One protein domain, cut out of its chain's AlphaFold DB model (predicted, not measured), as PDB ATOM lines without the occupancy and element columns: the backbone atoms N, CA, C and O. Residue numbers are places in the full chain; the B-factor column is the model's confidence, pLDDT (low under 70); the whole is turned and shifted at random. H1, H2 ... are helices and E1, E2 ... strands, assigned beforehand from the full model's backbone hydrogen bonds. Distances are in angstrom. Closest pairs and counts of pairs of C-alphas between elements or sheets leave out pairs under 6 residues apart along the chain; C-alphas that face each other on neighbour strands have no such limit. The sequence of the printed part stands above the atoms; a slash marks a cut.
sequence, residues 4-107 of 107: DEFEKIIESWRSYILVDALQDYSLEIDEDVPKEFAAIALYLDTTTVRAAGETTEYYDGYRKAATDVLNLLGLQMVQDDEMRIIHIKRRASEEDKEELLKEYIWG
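What this domain is: This is residues 4 to 107 of the 107 residues of an uncharacterized protein of Candidatus Dadabacteria bacterium CSP1-2 (UniProt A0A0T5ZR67). Picture a small three-stranded sheet with the helical hairpin H2 and H3 folded over it, H2 slanting over one face and H3 reaching the sheet only with residues 67 to 71; H1 lies beside H2, on the side away from H3. From this body H4 sticks out as a free arm, and it makes much of the length. The printed part has 104 residues, with four named helices and three named strands in the order H1 E1 H2 H3 E2 E3 H4; the sheet is mixed, in the order E1 E3 E2, and the class is mixed, helices and strands. The whole is only just loose, close to compact, with a radius of gyration of the C-alphas of 15.6 A, and elongated, spanning 48 by 31 by 27 A.

How they stand to each other: Start at the inner strand E3, residues 85 to 90. On one side of it look for the edge strand E1, residues 26 to 29, parallel at 11 degrees, with N 86 and O 26 2.8 A apart, within hydrogen-bond range. On the other side find the edge strand E2, residues 75 to 80, antiparallel at 156 degrees and a hairpin with E3; N 78 and O 87 are 2.9 A apart, within hydrogen-bond range. H2, residues 35 to 51, is on the sheet in two layers, a helix on one face, at a height over the sheet of 9.3 A. It lies over E3 and, only just, with 3 C-alphas, over E2, slantwise to the strands, at 52 degrees to E3 on the local plane; its closest C-alphas to E3 are those of Ala 38 and Ile 88, 6.8 A apart. H3, residues 56 to 72, touches H2, the closest C-alphas being Ala 51 and Tyr 59 at 5.1 A; this hairpin has a shallow tilt of 11 degrees, opposite ways. H3 only grazes the sheet with residues 67 to 71. H1, residues 4 to 17, touches H2, closest at C-alphas Trp 13 and Thr 46, 6.0 A, with a shallow tilt of 29 degrees, the same way. H1 and H3 are apart. H4, residues 94 to 106, is not on the sheet and touches no helix. In H1, H2, H3 and H4 every O i to N i+4 pair is within hydrogen-bond range.

Where its parts are: Find C-alpha 85 at (-24.785, 62.297, 196.361), where E3 begins; it runs 15.7 A, and E2 16.1 A. H2 runs 24.2 A from C-alpha 35 at (-39.452, 53.174, 190.527), and H3 24.3 A. H1 runs 20.0 A from C-alpha 4 at (-46.216, 62.549, 188.448). H4 runs 18.4 A to C-alpha 106 at (-6.246, 36.863, 189.862).

The domain as a whole: Look from Thr 55 to Gly 107, the chain's last residue: their C-alphas, the two farthest apart, are 49.6 A apart. Residues 94 to 107 stand free; without them the body spans 36 by 32 by 30 A. The printed part has no cut, and no link is long. Confidence is low, under 70, at residue 58 and residues 92 to 107.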
ATOM      1  N   ASP A   4     -45.914  61.391 187.589       76.31
ATOM      2  CA  ASP A   4     -46.216  62.549 188.448       76.31
ATOM      3  C   ASP A   4     -46.316  62.207 189.943       76.31
ATOM      4  O   ASP A   4     -46.155  63.075 190.797       76.31
ATOM      5  N   GLU A   5     -46.633  60.955 190.284       85.19
ATOM      6  CA  GLU A   5     -46.665  60.496 191.677       85.19
ATOM      7  C   GLU A   5     -45.249  60.249 192.193       85.19
ATOM      8  O   GLU A   5     -44.950  60.586 193.334       85.19
ATOM      9  N   PHE A   6     -44.374  59.716 191.342       87.12
ATOM     10  CA  PHE A   6     -42.986  59.453 191.701       87.12
ATOM     11  C   PHE A   6     -42.192  60.740 191.928       87.12
ATOM     12  O   PHE A   6     -41.526  60.869 192.951       87.12
ATOM     13  N   GLU A   7     -42.336  61.725 191.038       88.94
ATOM     14  CA  GLU A   7     -41.695  63.038 191.202       88.94
ATOM     15  C   GLU A   7     -42.132  63.719 192.505       88.94
ATOM     16  O   GLU A   7     -41.310  64.263 193.235       88.94
ATOM     17  N   LYS A   8     -43.414  63.617 192.880       89.00
ATOM     18  CA  LYS A   8     -43.894  64.140 194.171       89.00
ATOM     19  C   LYS A   8     -43.242  63.455 195.371       89.00
ATOM     20  O   LYS A   8     -43.022  64.113 196.385       89.00
ATOM     21  N   ILE A   9     -42.964  62.154 195.279       89.56
ATOM     22  CA  ILE A   9     -42.266  61.415 196.337       89.56
ATOM     23  C   ILE A   9     -40.821  61.900 196.445       89.56
ATOM     24  O   ILE A   9     -40.370  62.156 197.560       89.56
ATOM     25  N   ILE A  10     -40.131  62.090 195.315       92.12
ATOM     26  CA  ILE A  10     -38.772  62.647 195.287       92.12
ATOM     27  C   ILE A  10     -38.758  64.039 195.911       92.12
ATOM     28  O   ILE A  10     -38.001  64.277 196.843       92.12
ATOM     29  N   GLU A  11     -39.622  64.944 195.458       91.31
ATOM     30  CA  GLU A  11     -39.658  66.320 195.960       91.31
ATOM     31  C   GLU A  11     -40.014  66.378 197.451       91.31
ATOM     32  O   GLU A  11     -39.390  67.114 198.218       91.31
ATOM     33  N   SER A  12     -40.959  65.543 197.898       89.88
ATOM     34  CA  SER A  12     -41.258  65.406 199.321       89.88
ATOM     35  C   SER A  12     -40.031  64.930 200.095       89.88
ATOM     36  O   SER A  12     -39.689  65.541 201.102       89.88
ATOM     37  N   TRP A  13     -39.363  63.865 199.648       93.81
ATOM     38  CA  TRP A  13     -38.156  63.346 200.294       93.81
ATOM     39  C   TRP A  13     -37.051  64.409 200.355       93.81
ATOM     40  O   TRP A  13     -36.518  64.670 201.432       93.81
ATOM     41  N   ARG A  14     -36.792  65.115 199.246       91.81
ATOM     42  CA  ARG A  14     -35.798  66.198 199.174       91.81
ATOM     43  C   ARG A  14     -36.069  67.279 200.211       91.81
ATOM     44  O   ARG A  14     -35.152  67.683 200.910       91.81
ATOM     45  N   SER A  15     -37.329  67.690 200.364       90.50
ATOM     46  CA  SER A  15     -37.708  68.732 201.325       90.50
ATOM     47  C   SER A  15     -37.463  68.363 202.795       90.50
ATOM     48  O   SER A  15     -37.339  69.261 203.626       90.50
ATOM     49  N   TYR A  16     -37.396  67.067 203.123       87.06
ATOM     50  CA  TYR A  16     -37.137  66.593 204.485       87.06
ATOM     51  C   TYR A  16     -35.678  66.202 204.718       87.06
ATOM     52  O   TYR A  16     -35.199  66.339 205.840       87.06
ATOM     53  N   ILE A  17     -34.996  65.685 203.692       87.69
ATOM     54  CA  ILE A  17     -33.654  65.107 203.823       87.69
ATOM     55  C   ILE A  17     -32.561  66.077 203.377       87.69
ATOM     56  O   ILE A  17     -31.553  66.213 204.065       87.69
ATOM     57  N   LEU A  18     -32.756  66.786 202.262       89.50
ATOM     58  CA  LEU A  18     -31.766  67.704 201.690       89.50
ATOM     59  C   LEU A  18     -31.892  69.098 202.313       89.50
ATOM     60  O   LEU A  18     -32.157  70.093 201.640       89.50
ATOM     61  N   VAL A  19     -31.737  69.154 203.629       86.81
ATOM     62  CA  VAL A  19     -31.773  70.384 204.425       86.81
ATOM     63  C   VAL A  19     -30.479  70.530 205.221       86.81
ATOM     64  O   VAL A  19     -29.756  69.556 205.439       86.81
ATOM     65  N   ASP A  20     -30.171  71.756 205.645       88.25
ATOM     66  CA  ASP A  20     -28.984  72.094 206.439       88.25
ATOM     67  C   ASP A  20     -27.683  71.504 205.855       88.25
ATOM     68  O   ASP A  20     -27.216  71.924 204.797       88.25
ATOM     69  N   ALA A  21     -27.096  70.511 206.532       84.56
ATOM     70  CA  ALA A  21     -25.835  69.878 206.152       84.56
ATOM     71  C   ALA A  21     -25.899  69.117 204.816       84.56
ATOM     72  O   ALA A  21     -24.859  68.898 204.196       84.56
ATOM     73  N   LEU A  22     -27.101  68.735 204.371       86.81
ATOM     74  CA  LEU A  22     -27.329  67.977 203.140       86.81
ATOM     75  C   LEU A  22     -27.980  68.816 202.029       86.81
ATOM     76  O   LEU A  22     -28.353  68.270 200.998       86.81
ATOM     77  N   GLN A  23     -28.110  70.137 202.197       89.06
ATOM     78  CA  GLN A  23     -28.797  71.005 201.223       89.06
ATOM     79  C   GLN A  23     -28.201  70.958 199.804       89.06
ATOM     80  O   GLN A  23     -28.914  71.143 198.822       89.06
ATOM     81  N   ASP A  24     -26.891  70.720 199.706       90.81
ATOM     82  CA  ASP A  24     -26.156  70.680 198.440       90.81
ATOM     83  C   ASP A  24     -26.077  69.260 197.862       90.81
ATOM     84  O   ASP A  24     -25.394  69.056 196.857       90.81
ATOM     85  N   TYR A  25     -26.700  68.272 198.514       93.88
ATOM     86  CA  TYR A  25     -26.669  66.896 198.041       93.88
ATOM     87  C   TYR A  25     -27.689  66.686 196.920       93.88
ATOM     88  O   TYR A  25     -28.724  67.349 196.865       93.88
ATOM     89  N   SER A  26     -27.424  65.737 196.027       93.19
ATOM     90  CA  SER A  26     -28.381  65.279 195.017       93.19
ATOM     91  C   SER A  26     -28.838  63.846 195.280       93.19
ATOM     92  O   SER A  26     -28.189  63.079 195.986       93.19
ATOM     93  N   LEU A  27     -29.988  63.481 194.708       94.00
ATOM     94  CA  LEU A  27     -30.475  62.102 194.676       94.00
ATOM     95  C   LEU A  27     -30.188  61.505 193.305       94.00
ATOM     96  O   LEU A  27     -30.627  62.061 192.296       94.00
ATOM     97  N   GLU A  28     -29.551  60.344 193.293       94.81
ATOM     98  CA  GLU A  28     -29.341  59.536 192.099       94.81
ATOM     99  C   GLU A  28     -29.873  58.115 192.331       94.81
ATOM    100  O   GLU A  28     -29.773  57.557 193.426       94.81
ATOM    101  N   ILE A  29     -30.497  57.540 191.305       93.56
ATOM    102  CA  ILE A  29     -31.151  56.230 191.361       93.56
ATOM    103  C   ILE A  29     -30.661  55.436 190.155       93.56
ATOM    104  O   ILE A  29     -30.823  55.906 189.028       93.56
ATOM    105  N   ASP A  30     -30.091  54.255 190.391       92.62
ATOM    106  CA  ASP A  30     -29.620  53.387 189.311       92.62
ATOM    107  C   ASP A  30     -30.777  53.010 188.370       92.62
ATOM    108  O   ASP A  30     -31.911  52.770 188.794       92.62
ATOM    109  N   GLU A  31     -30.492  52.932 187.067       88.50
ATOM    110  CA  GLU A  31     -31.506  52.661 186.037       88.50
ATOM    111  C   GLU A  31     -32.186  51.287 186.195       88.50
ATOM    112  O   GLU A  31     -33.307  51.082 185.724       88.50
ATOM    113  N   ASP A  32     -31.523  50.345 186.869       88.94
ATOM    114  CA  ASP A  32     -31.996  48.984 187.126       88.94
ATOM    115  C   ASP A  32     -32.877  48.861 188.390       88.94
ATOM    116  O   ASP A  32     -33.408  47.780 188.700       88.94
ATOM    117  N   VAL A  33     -33.072  49.967 189.116       90.44
ATOM    118  CA  VAL A  33     -33.951  50.047 190.281       90.44
ATOM    119  C   VAL A  33     -35.377  50.386 189.829       90.44
ATOM    120  O   VAL A  33     -35.640  51.476 189.315       90.44
ATOM    121  N   PRO A  34     -36.365  49.497 190.066       91.12
ATOM    122  CA  PRO A  34     -37.761  49.799 189.784       91.12
ATOM    123  C   PRO A  34     -38.226  51.025 190.572       91.12
ATOM    124  O   PRO A  34     -37.980  51.128 191.778       91.12
ATOM    125  N   LYS A  35     -38.969  51.924 189.915       90.75
ATOM    126  CA  LYS A  35     -39.452  53.174 190.527       90.75
ATOM    127  C   LYS A  35     -40.249  52.923 191.803       90.75
ATOM    128  O   LYS A  35     -40.113  53.663 192.769       90.75
ATOM    129  N   GLU A  36     -41.062  51.871 191.832       89.94
ATOM    130  CA  GLU A  36     -41.821  51.459 193.012       89.94
ATOM    131  C   GLU A  36     -40.910  51.136 194.204       89.94
ATOM    132  O   GLU A  36     -41.236  51.485 195.336       89.94
ATOM    133  N   PHE A  37     -39.760  50.504 193.966       92.31
ATOM    134  CA  PHE A  37     -38.833  50.144 195.039       92.31
ATOM    135  C   PHE A  37     -38.022  51.355 195.503       92.31
ATOM    136  O   PHE A  37     -37.856  51.541 196.707       92.31
ATOM    137  N   ALA A  38     -37.607  52.224 194.576       92.38
ATOM    138  CA  ALA A  38     -37.006  53.507 194.930       92.38
ATOM    139  C   ALA A  38     -37.966  54.369 195.766       92.38
ATOM    140  O   ALA A  38     -37.568  54.925 196.783       92.38
ATOM    141  N   ALA A  39     -39.249  54.425 195.400       91.00
ATOM    142  CA  ALA A  39     -40.259  55.151 196.166       91.00
ATOM    143  C   ALA A  39     -40.408  54.615 197.598       91.00
ATOM    144  O   ALA A  39     -40.510  55.403 198.539       91.00
ATOM    145  N   ILE A  40     -40.386  53.288 197.774       90.38
ATOM    146  CA  ILE A  40     -40.387  52.664 199.104       90.38
ATOM    147  C   ILE A  40     -39.132  53.066 199.884       90.38
ATOM    148  O   ILE A  40     -39.247  53.438 201.049       90.38
ATOM    149  N   ALA A  41     -37.956  53.040 199.253       91.94
ATOM    150  CA  ALA A  41     -36.704  53.424 199.897       91.94
ATOM    151  C   ALA A  41     -36.730  54.882 200.388       91.94
ATOM    152  O   ALA A  41     -36.494  55.132 201.568       91.94
ATOM    153  N   LEU A  42     -37.139  55.822 199.530       93.06
ATOM    154  CA  LEU A  42     -37.299  57.240 199.881       93.06
ATOM    155  C   LEU A  42     -38.309  57.440 201.023       93.06
ATOM    156  O   LEU A  42     -38.092  58.221 201.952       93.06
ATOM    157  N   TYR A  43     -39.427  56.715 200.997       89.81
ATOM    158  CA  TYR A  43     -40.419  56.792 202.066       89.81
ATOM    159  C   TYR A  43     -39.874  56.277 203.409       89.81
ATOM    160  O   TYR A  43     -40.079  56.907 204.453       89.81
ATOM    161  N   LEU A  44     -39.160  55.150 203.398       88.69
ATOM    162  CA  LEU A  44     -38.542  54.580 204.595       88.69
ATOM    163  C   LEU A  44     -37.461  55.497 205.169       88.69
ATOM    164  O   LEU A  44     -37.399  55.675 206.383       88.69
ATOM    165  N   ASP A  45     -36.661  56.125 204.315       88.56
ATOM    166  CA  ASP A  45     -35.629  57.073 204.729       88.56
ATOM    167  C   ASP A  45     -36.245  58.314 205.399       88.56
ATOM    168  O   ASP A  45     -35.930  58.644 206.544       88.56
ATOM    169  N   THR A  46     -37.267  58.905 204.765       87.25
ATOM    170  CA  THR A  46     -38.022  60.036 205.337       87.25
ATOM    171  C   THR A  46     -38.626  59.688 206.698       87.25
ATOM    172  O   THR A  46     -38.559  60.474 207.645       87.25
ATOM    173  N   THR A  47     -39.257  58.519 206.816       85.19
ATOM    174  CA  THR A  47     -39.908  58.107 208.069       85.19
ATOM    175  C   THR A  47     -38.892  57.782 209.160       85.19
ATOM    176  O   THR A  47     -39.129  58.131 210.316       85.19
ATOM    177  N   THR A  48     -37.742  57.207 208.803       83.75
ATOM    178  CA  THR A  48     -36.644  56.928 209.739       83.75
ATOM    179  C   THR A  48     -36.059  58.220 210.305       83.75
ATOM    180  O   THR A  48     -35.901  58.330 211.519       83.75
ATOM    181  N   VAL A  49     -35.810  59.234 209.468       81.50
ATOM    182  CA  VAL A  49     -35.328  60.548 209.935       81.50
ATOM    183  C   VAL A  49     -36.346  61.229 210.844       81.50
ATOM    184  O   VAL A  49     -35.983  61.768 211.886       81.50
ATOM    185  N   ARG A  50     -37.641  61.147 210.522       80.88
ATOM    186  CA  ARG A  50     -38.692  61.703 211.392       80.88
ATOM    187  C   ARG A  50     -38.778  60.982 212.736       80.88
ATOM    188  O   ARG A  50     -38.981  61.638 213.752       80.88
ATOM    189  N   ALA A  51     -38.583  59.665 212.753       76.00
ATOM    190  CA  ALA A  51     -38.546  58.878 213.982       76.00
ATOM    191  C   ALA A  51     -37.310  59.178 214.850       76.00
ATOM    192  O   ALA A  51     -37.342  58.901 216.043       76.00
ATOM    193  N   ALA A  52     -36.241  59.769 214.301       73.25
ATOM    194  CA  ALA A  52     -35.049  60.136 215.076       73.25
ATOM    195  C   ALA A  52     -35.325  61.219 216.136       73.25
ATOM    196  O   ALA A  52     -34.550  61.365 217.078       73.25
ATOM    197  N   GLY A  53     -36.426  61.968 215.995       72.62
ATOM    198  CA  GLY A  53     -36.908  62.912 217.008       72.62
ATOM    199  C   GLY A  53     -37.701  62.273 218.157       72.62
ATOM    200  O   GLY A  53     -38.073  62.983 219.087       72.62
ATOM    201  N   GLU A  54     -37.975  60.965 218.094       74.62
ATOM    202  CA  GLU A  54     -38.731  60.205 219.098       74.62
ATOM    203  C   GLU A  54     -37.793  59.472 220.081       74.62
ATOM    204  O   GLU A  54     -36.586  59.716 220.142       74.62
ATOM    205  N   THR A  55     -38.337  58.560 220.896       72.75
ATOM    206  CA  THR A  55     -37.527  57.739 221.808       72.75
ATOM    207  C   THR A  55     -36.545  56.843 221.046       72.75
ATOM    208  O   THR A  55     -36.846  56.319 219.972       72.75
ATOM    209  N   THR A  56     -35.368  56.609 221.635       73.75
ATOM    210  CA  THR A  56     -34.288  55.819 221.015       73.75
ATOM    211  C   THR A  56     -34.739  54.407 220.620       73.75
ATOM    212  O   THR A  56     -34.459  53.967 219.512       73.75
ATOM    213  N   GLU A  57     -35.515  53.726 221.472       71.50
ATOM    214  CA  GLU A  57     -36.043  52.382 221.176       71.50
ATOM    215  C   GLU A  57     -36.986  52.365 219.962       71.50
ATOM    216  O   GLU A  57     -36.971  51.421 219.171       71.50
ATOM    217  N   TYR A  58     -37.801  53.413 219.801       68.12
ATOM    218  CA  TYR A  58     -38.718  53.541 218.673       68.12
ATOM    219  C   TYR A  58     -37.948  53.775 217.371       68.12
ATOM    220  O   TYR A  58     -38.168  53.067 216.388       68.12
ATOM    221  N   TYR A  59     -36.993  54.708 217.384       75.69
ATOM    222  CA  TYR A  59     -36.116  54.977 216.247       75.69
ATOM    223  C   TYR A  59     -35.344  53.730 215.798       75.69
ATOM    224  O   TYR A  59     -35.369  53.386 214.615       75.69
ATOM    225  N   ASP A  60     -34.715  53.011 216.731       74.81
ATOM    226  CA  ASP A  60     -33.924  51.817 216.418       74.81
ATOM    227  C   ASP A  60     -34.791  50.693 215.835       74.81
ATOM    228  O   ASP A  60     -34.392  50.020 214.878       74.81
ATOM    229  N   GLY A  61     -36.010  50.518 216.360       77.81
ATOM    230  CA  GLY A  61     -36.990  49.578 215.817       77.81
ATOM    231  C   GLY A  61     -37.390  49.912 214.377       77.81
ATOM    232  O   GLY A  61     -37.382  49.029 213.513       77.81
ATOM    233  N   TYR A  62     -37.678  51.185 214.096       79.88
ATOM    234  CA  TYR A  62     -38.020  51.655 212.750       79.88
ATOM    235  C   TYR A  62     -36.854  51.529 211.780       79.88
ATOM    236  O   TYR A  62     -37.024  50.999 210.682       79.88
ATOM    237  N   ARG A  63     -35.657  51.948 212.193       82.75
ATOM    238  CA  ARG A  63     -34.442  51.841 211.387       82.75
ATOM    239  C   ARG A  63     -34.147  50.390 211.014       82.75
ATOM    240  O   ARG A  63     -33.792  50.106 209.868       82.75
ATOM    241  N   LYS A  64     -34.316  49.462 211.961       86.56
ATOM    242  CA  LYS A  64     -34.145  48.030 211.702       86.56
ATOM    243  C   LYS A  64     -35.172  47.520 210.693       86.56
ATOM    244  O   LYS A  64     -34.782  46.913 209.703       86.56
ATOM    245  N   ALA A  65     -36.453  47.827 210.890       84.56
ATOM    246  CA  ALA A  65     -37.506  47.420 209.962       84.56
ATOM    247  C   ALA A  65     -37.295  47.996 208.549       84.56
ATOM    248  O   ALA A  65     -37.441  47.279 207.563       84.56
ATOM    249  N   ALA A  66     -36.894  49.267 208.443       86.31
ATOM    250  CA  ALA A  66     -36.548  49.898 207.174       86.31
ATOM    251  C   ALA A  66     -35.389  49.168 206.480       86.31
ATOM    252  O   ALA A  66     -35.473  48.851 205.296       86.31
ATOM    253  N   THR A  67     -34.342  48.828 207.237       87.56
ATOM    254  CA  THR A  67     -33.195  48.060 206.732       87.56
ATOM    255  C   THR A  67     -33.619  46.677 206.234       87.56
ATOM    256  O   THR A  67     -33.204  46.258 205.156       87.56
ATOM    257  N   ASP A  68     -34.476  45.976 206.977       86.81
ATOM    258  CA  ASP A  68     -34.976  44.652 206.596       86.81
ATOM    259  C   ASP A  68     -35.804  44.710 205.303       86.81
ATOM    260  O   ASP A  68     -35.633  43.867 204.421       86.81
ATOM    261  N   VAL A  69     -36.645  45.736 205.135       87.38
ATOM    262  CA  VAL A  69     -37.409  45.940 203.894       87.38
ATOM    263  C   VAL A  69     -36.483  46.228 202.712       87.38
ATOM    264  O   VAL A  69     -36.644  45.614 201.658       87.38
ATOM    265  N   LEU A  70     -35.489  47.107 202.870       89.06
ATOM    266  CA  LEU A  70     -34.511  47.383 201.809       89.06
ATOM    267  C   LEU A  70     -33.733  46.120 201.416       89.06
ATOM    268  O   LEU A  70     -33.550  45.854 200.228       89.06
ATOM    269  N   ASN A  71     -33.363  45.297 202.401       87.31
ATOM    270  CA  ASN A  71     -32.708  44.014 202.166       87.31
ATOM    271  C   ASN A  71     -33.590  43.053 201.362       87.31
ATOM    272  O   ASN A  71     -33.100  42.435 200.420       87.31
ATOM    273  N   LEU A  72     -34.883  42.953 201.689       87.50
ATOM    274  CA  LEU A  72     -35.837  42.123 200.944       87.50
ATOM    275  C   LEU A  72     -36.022  42.597 199.498       87.50
ATOM    276  O   LEU A  72     -36.204  41.778 198.600       87.50
ATOM    277  N   LEU A  73     -35.958  43.908 199.262       87.44
ATOM    278  CA  LEU A  73     -36.038  44.496 197.922       87.44
ATOM    279  C   LEU A  73     -34.707  44.424 197.153       87.44
ATOM    280  O   LEU A  73     -34.664  44.772 195.969       87.44
ATOM    281  N   GLY A  74     -33.627  43.975 197.800       89.44
ATOM    282  CA  GLY A  74     -32.287  43.956 197.219       89.44
ATOM    283  C   GLY A  74     -31.782  45.360 196.888       89.44
ATOM    284  O   GLY A  74     -31.137  45.551 195.860       89.44
ATOM    285  N   LEU A  75     -32.119  46.346 197.721       91.75
ATOM    286  CA  LEU A  75     -31.712  47.739 197.571       91.75
ATOM    287  C   LEU A  75     -30.798  48.177 198.708       91.75
ATOM    288  O   LEU A  75     -30.826  47.631 199.810       91.75
ATOM    289  N   GLN A  76     -30.017  49.213 198.441       91.50
ATOM    290  CA  GLN A  76     -29.281  49.953 199.453       91.50
ATOM    291  C   GLN A  76     -29.268  51.441 199.104       91.50
ATOM    292  O   GLN A  76     -29.221  51.811 197.930       91.50
ATOM    293  N   MET A  77     -29.295  52.273 200.142       91.00
ATOM    294  CA  MET A  77     -29.063  53.709 200.032       91.00
ATOM    295  C   MET A  77     -27.660  54.011 200.548       91.00
ATOM    296  O   MET A  77     -27.294  53.550 201.631       91.00
ATOM    297  N   VAL A  78     -26.864  54.733 199.766       91.50
ATOM    298  CA  VAL A  78     -25.482  55.084 200.105       91.50
ATOM    299  C   VAL A  78     -25.316  56.588 199.990       91.50
ATOM    300  O   VAL A  78     -25.703  57.169 198.985       91.50
ATOM    301  N   GLN A  79     -24.742  57.204 201.015       90.75
ATOM    302  CA  GLN A  79     -24.371  58.611 200.996       90.75
ATOM    303  C   GLN A  79     -22.888  58.725 200.625       90.75
ATOM    304  O   GLN A  79     -22.040  58.108 201.271       90.75
ATOM    305  N   ASP A  80     -22.601  59.476 199.570       90.38
ATOM    306  CA  ASP A  80     -21.265  59.858 199.130       90.38
ATOM    307  C   ASP A  80     -21.036  61.327 199.492       90.38
ATOM    308  O   ASP A  80     -21.601  62.234 198.874       90.38
ATOM    309  N   ASP A  81     -20.227  61.559 200.522       90.06
ATOM    310  CA  ASP A  81     -19.955  62.903 201.030       90.06
ATOM    311  C   ASP A  81     -18.988  63.696 200.134       90.06
ATOM    312  O   ASP A  81     -18.988  64.930 200.169       90.06
ATOM    313  N   GLU A  82     -18.163  63.015 199.326       90.00
ATOM    314  CA  GLU A  82     -17.199  63.661 198.430       90.00
ATOM    315  C   GLU A  82     -17.913  64.266 197.225       90.00
ATOM    316  O   GLU A  82     -17.697  65.432 196.883       90.00
ATOM    317  N   MET A  83     -18.798  63.481 196.609       91.69
ATOM    318  CA  MET A  83     -19.607  63.924 195.476       91.69
ATOM    319  C   MET A  83     -20.896  64.629 195.903       91.69
ATOM    320  O   MET A  83     -21.529  65.274 195.068       91.69
ATOM    321  N   ARG A  84     -21.256  64.559 197.193       92.69
ATOM    322  CA  ARG A  84     -22.521  65.056 197.757       92.69
ATOM    323  C   ARG A  84     -23.726  64.398 197.085       92.69
ATOM    324  O   ARG A  84     -24.634  65.064 196.600       92.69
ATOM    325  N   ILE A  85     -23.731  63.071 197.026       92.94
ATOM    326  CA  ILE A  85     -24.785  62.297 196.361       92.94
ATOM    327  C   ILE A  85     -25.370  61.293 197.348       92.94
ATOM    328  O   ILE A  85     -24.647  60.610 198.064       92.94
ATOM    329  N   ILE A  86     -26.692  61.174 197.372       93.25
ATOM    330  CA  ILE A  86     -27.393  60.040 197.968       93.25
ATOM    331  C   ILE A  86     -27.809  59.114 196.823       93.25
ATOM    332  O   ILE A  86     -28.617  59.483 195.970       93.25
ATOM    333  N   HIS A  87     -27.245  57.907 196.803       94.00
ATOM    334  CA  HIS A  87     -27.467  56.887 195.781       94.00
ATOM    335  C   HIS A  87     -28.442  55.816 196.242       94.00
ATOM    336  O   HIS A  87     -28.217  55.185 197.274       94.00
ATOM    337  N   ILE A  88     -29.457  55.528 195.429       94.50
ATOM    338  CA  ILE A  88     -30.270  54.313 195.536       94.50
ATOM    339  C   ILE A  88     -29.799  53.330 194.474       94.50
ATOM    340  O   ILE A  88     -30.001  53.557 193.283       94.50
ATOM    341  N   LYS A  89     -29.229  52.213 194.920       92.50
ATOM    342  CA  LYS A  89     -28.702  51.177 194.034       92.50
ATOM    343  C   LYS A  89     -29.133  49.787 194.442       92.50
ATOM    344  O   LYS A  89     -29.515  49.544 195.595       92.50
ATOM    345  N   ARG A  90     -29.023  48.842 193.509       89.44
ATOM    346  CA  ARG A  90     -29.116  47.424 193.847       89.44
ATOM    347  C   ARG A  90     -28.010  47.045 194.825       89.44
ATOM    348  O   ARG A  90     -26.882  47.549 194.804       89.44
ATOM    349  N   ARG A  91     -28.353  46.150 195.741       84.06
ATOM    350  CA  ARG A  91     -27.368  45.525 196.608       84.06
ATOM    351  C   ARG A  91     -26.673  44.444 195.789       84.06
ATOM    352  O   ARG A  91     -27.345  43.538 195.312       84.06
ATOM    353  N   ALA A  92     -25.352  44.548 195.648       67.50
ATOM    354  CA  ALA A  92     -24.549  43.483 195.058       67.50
ATOM    355  C   ALA A  92     -24.852  42.167 195.788       67.50
ATOM    356  O   ALA A  92     -24.806  42.126 197.029       67.50
ATOM    357  N   SER A  93     -25.202  41.132 195.027       61.84
ATOM    358  CA  SER A  93     -25.436  39.798 195.571       61.84
ATOM    359  C   SER A  93     -24.128  39.223 196.132       61.84
ATOM    360  O   SER A  93     -23.035  39.733 195.871       61.84
ATOM    361  N   GLU A  94     -24.210  38.183 196.965       58.22
ATOM    362  CA  GLU A  94     -22.997  37.487 197.424       58.22
ATOM    363  C   GLU A  94     -22.223  36.858 196.252       58.22
ATOM    364  O   GLU A  94     -20.994  36.846 196.296       58.22
ATOM    365  N   GLU A  95     -22.911  36.451 195.177       54.03
ATOM    366  CA  GLU A  95     -22.283  35.984 193.931       54.03
ATOM    367  C   GLU A  95     -21.477  37.097 193.245       54.03
ATOM    368  O   GLU A  95     -20.309  36.885 192.916       54.03
ATOM    369  N   ASP A  96     -22.032  38.309 193.131       58.09
ATOM    370  CA  ASP A  96     -21.330  39.448 192.514       58.09
ATOM    371  C   ASP A  96     -20.057  39.823 193.290       58.09
ATOM    372  O   ASP A  96     -19.046  40.227 192.715       58.09
ATOM    373  N   LYS A  97     -20.078  39.668 194.622       57.53
ATOM    374  CA  LYS A  97     -18.908  39.925 195.475       57.53
ATOM    375  C   LYS A  97     -17.825  38.867 195.305       57.53
ATOM    376  O   LYS A  97     -16.646  39.219 195.332       57.53
ATOM    377  N   GLU A  98     -18.195  37.597 195.152       59.47
ATOM    378  CA  GLU A  98     -17.232  36.531 194.871       59.47
ATOM    379  C   GLU A  98     -16.587  36.685 193.492       59.47
ATOM    380  O   GLU A  98     -15.384  36.451 193.367       59.47
ATOM    381  N   GLU A  99     -17.338  37.087 192.464       57.81
ATOM    382  CA  GLU A  99     -16.770  37.351 191.135       57.81
ATOM    383  C   GLU A  99     -15.833  38.564 191.135       57.81
ATOM    384  O   GLU A  99     -14.698  38.450 190.668       57.81
ATOM    385  N   LEU A 100     -16.228  39.675 191.765       59.03
ATOM    386  CA  LEU A 100     -15.359  40.846 191.936       59.03
ATOM    387  C   LEU A 100     -14.075  40.508 192.711       59.03
ATOM    388  O   LEU A 100     -12.985  40.939 192.340       59.03
ATOM    389  N   LEU A 101     -14.166  39.702 193.774       58.75
ATOM    390  CA  LEU A 101     -12.987  39.242 194.516       58.75
ATOM    391  C   LEU A 101     -12.075  38.348 193.666       58.75
ATOM    392  O   LEU A 101     -10.854  38.436 193.794       58.75
ATOM    393  N   LYS A 102     -12.638  37.502 192.794       62.69
ATOM    394  CA  LYS A 102     -11.845  36.681 191.866       62.69
ATOM    395  C   LYS A 102     -11.078  37.550 190.873       62.69
ATOM    396  O   LYS A 102      -9.886  37.310 190.697       62.69
ATOM    397  N   GLU A 103     -11.712  38.571 190.293       60.91
ATOM    398  CA  GLU A 103     -11.040  39.510 189.383       60.91
ATOM    399  C   GLU A 103      -9.909  40.289 190.070       60.91
ATOM    400  O   GLU A 103      -8.846  40.453 189.485       60.91
ATOM    401  N   TYR A 104     -10.076  40.707 191.327       58.03
ATOM    402  CA  TYR A 104      -9.043  41.464 192.053       58.03
ATOM    403  C   TYR A 104      -7.871  40.620 192.577       58.03
ATOM    404  O   TYR A 104      -6.797  41.161 192.833       58.03
ATOM    405  N   ILE A 105      -8.066  39.316 192.798       60.06
ATOM    406  CA  ILE A 105      -7.014  38.423 193.316       60.06
ATOM    407  C   ILE A 105      -6.221  37.768 192.171       60.06
ATOM    408  O   ILE A 105      -5.054  37.428 192.360       60.06
ATOM    409  N   TRP A 106      -6.846  37.568 191.006       53.53
ATOM    410  CA  TRP A 106      -6.246  36.863 189.862       53.53
ATOM    411  C   TRP A 106      -6.018  37.748 188.625       53.53
ATOM    412  O   TRP A 106      -5.479  37.245 187.636       53.53
ATOM    413  N   GLY A 107      -6.424  39.020 188.672       43.62
ATOM    414  CA  GLY A 107      -6.132  40.048 187.666       43.62
ATOM    415  C   GLY A 107      -4.760  40.688 187.825       43.62
ATOM    416  O   GLY A 107      -4.295  40.841 188.977       43.62
TER     417      GLY A 107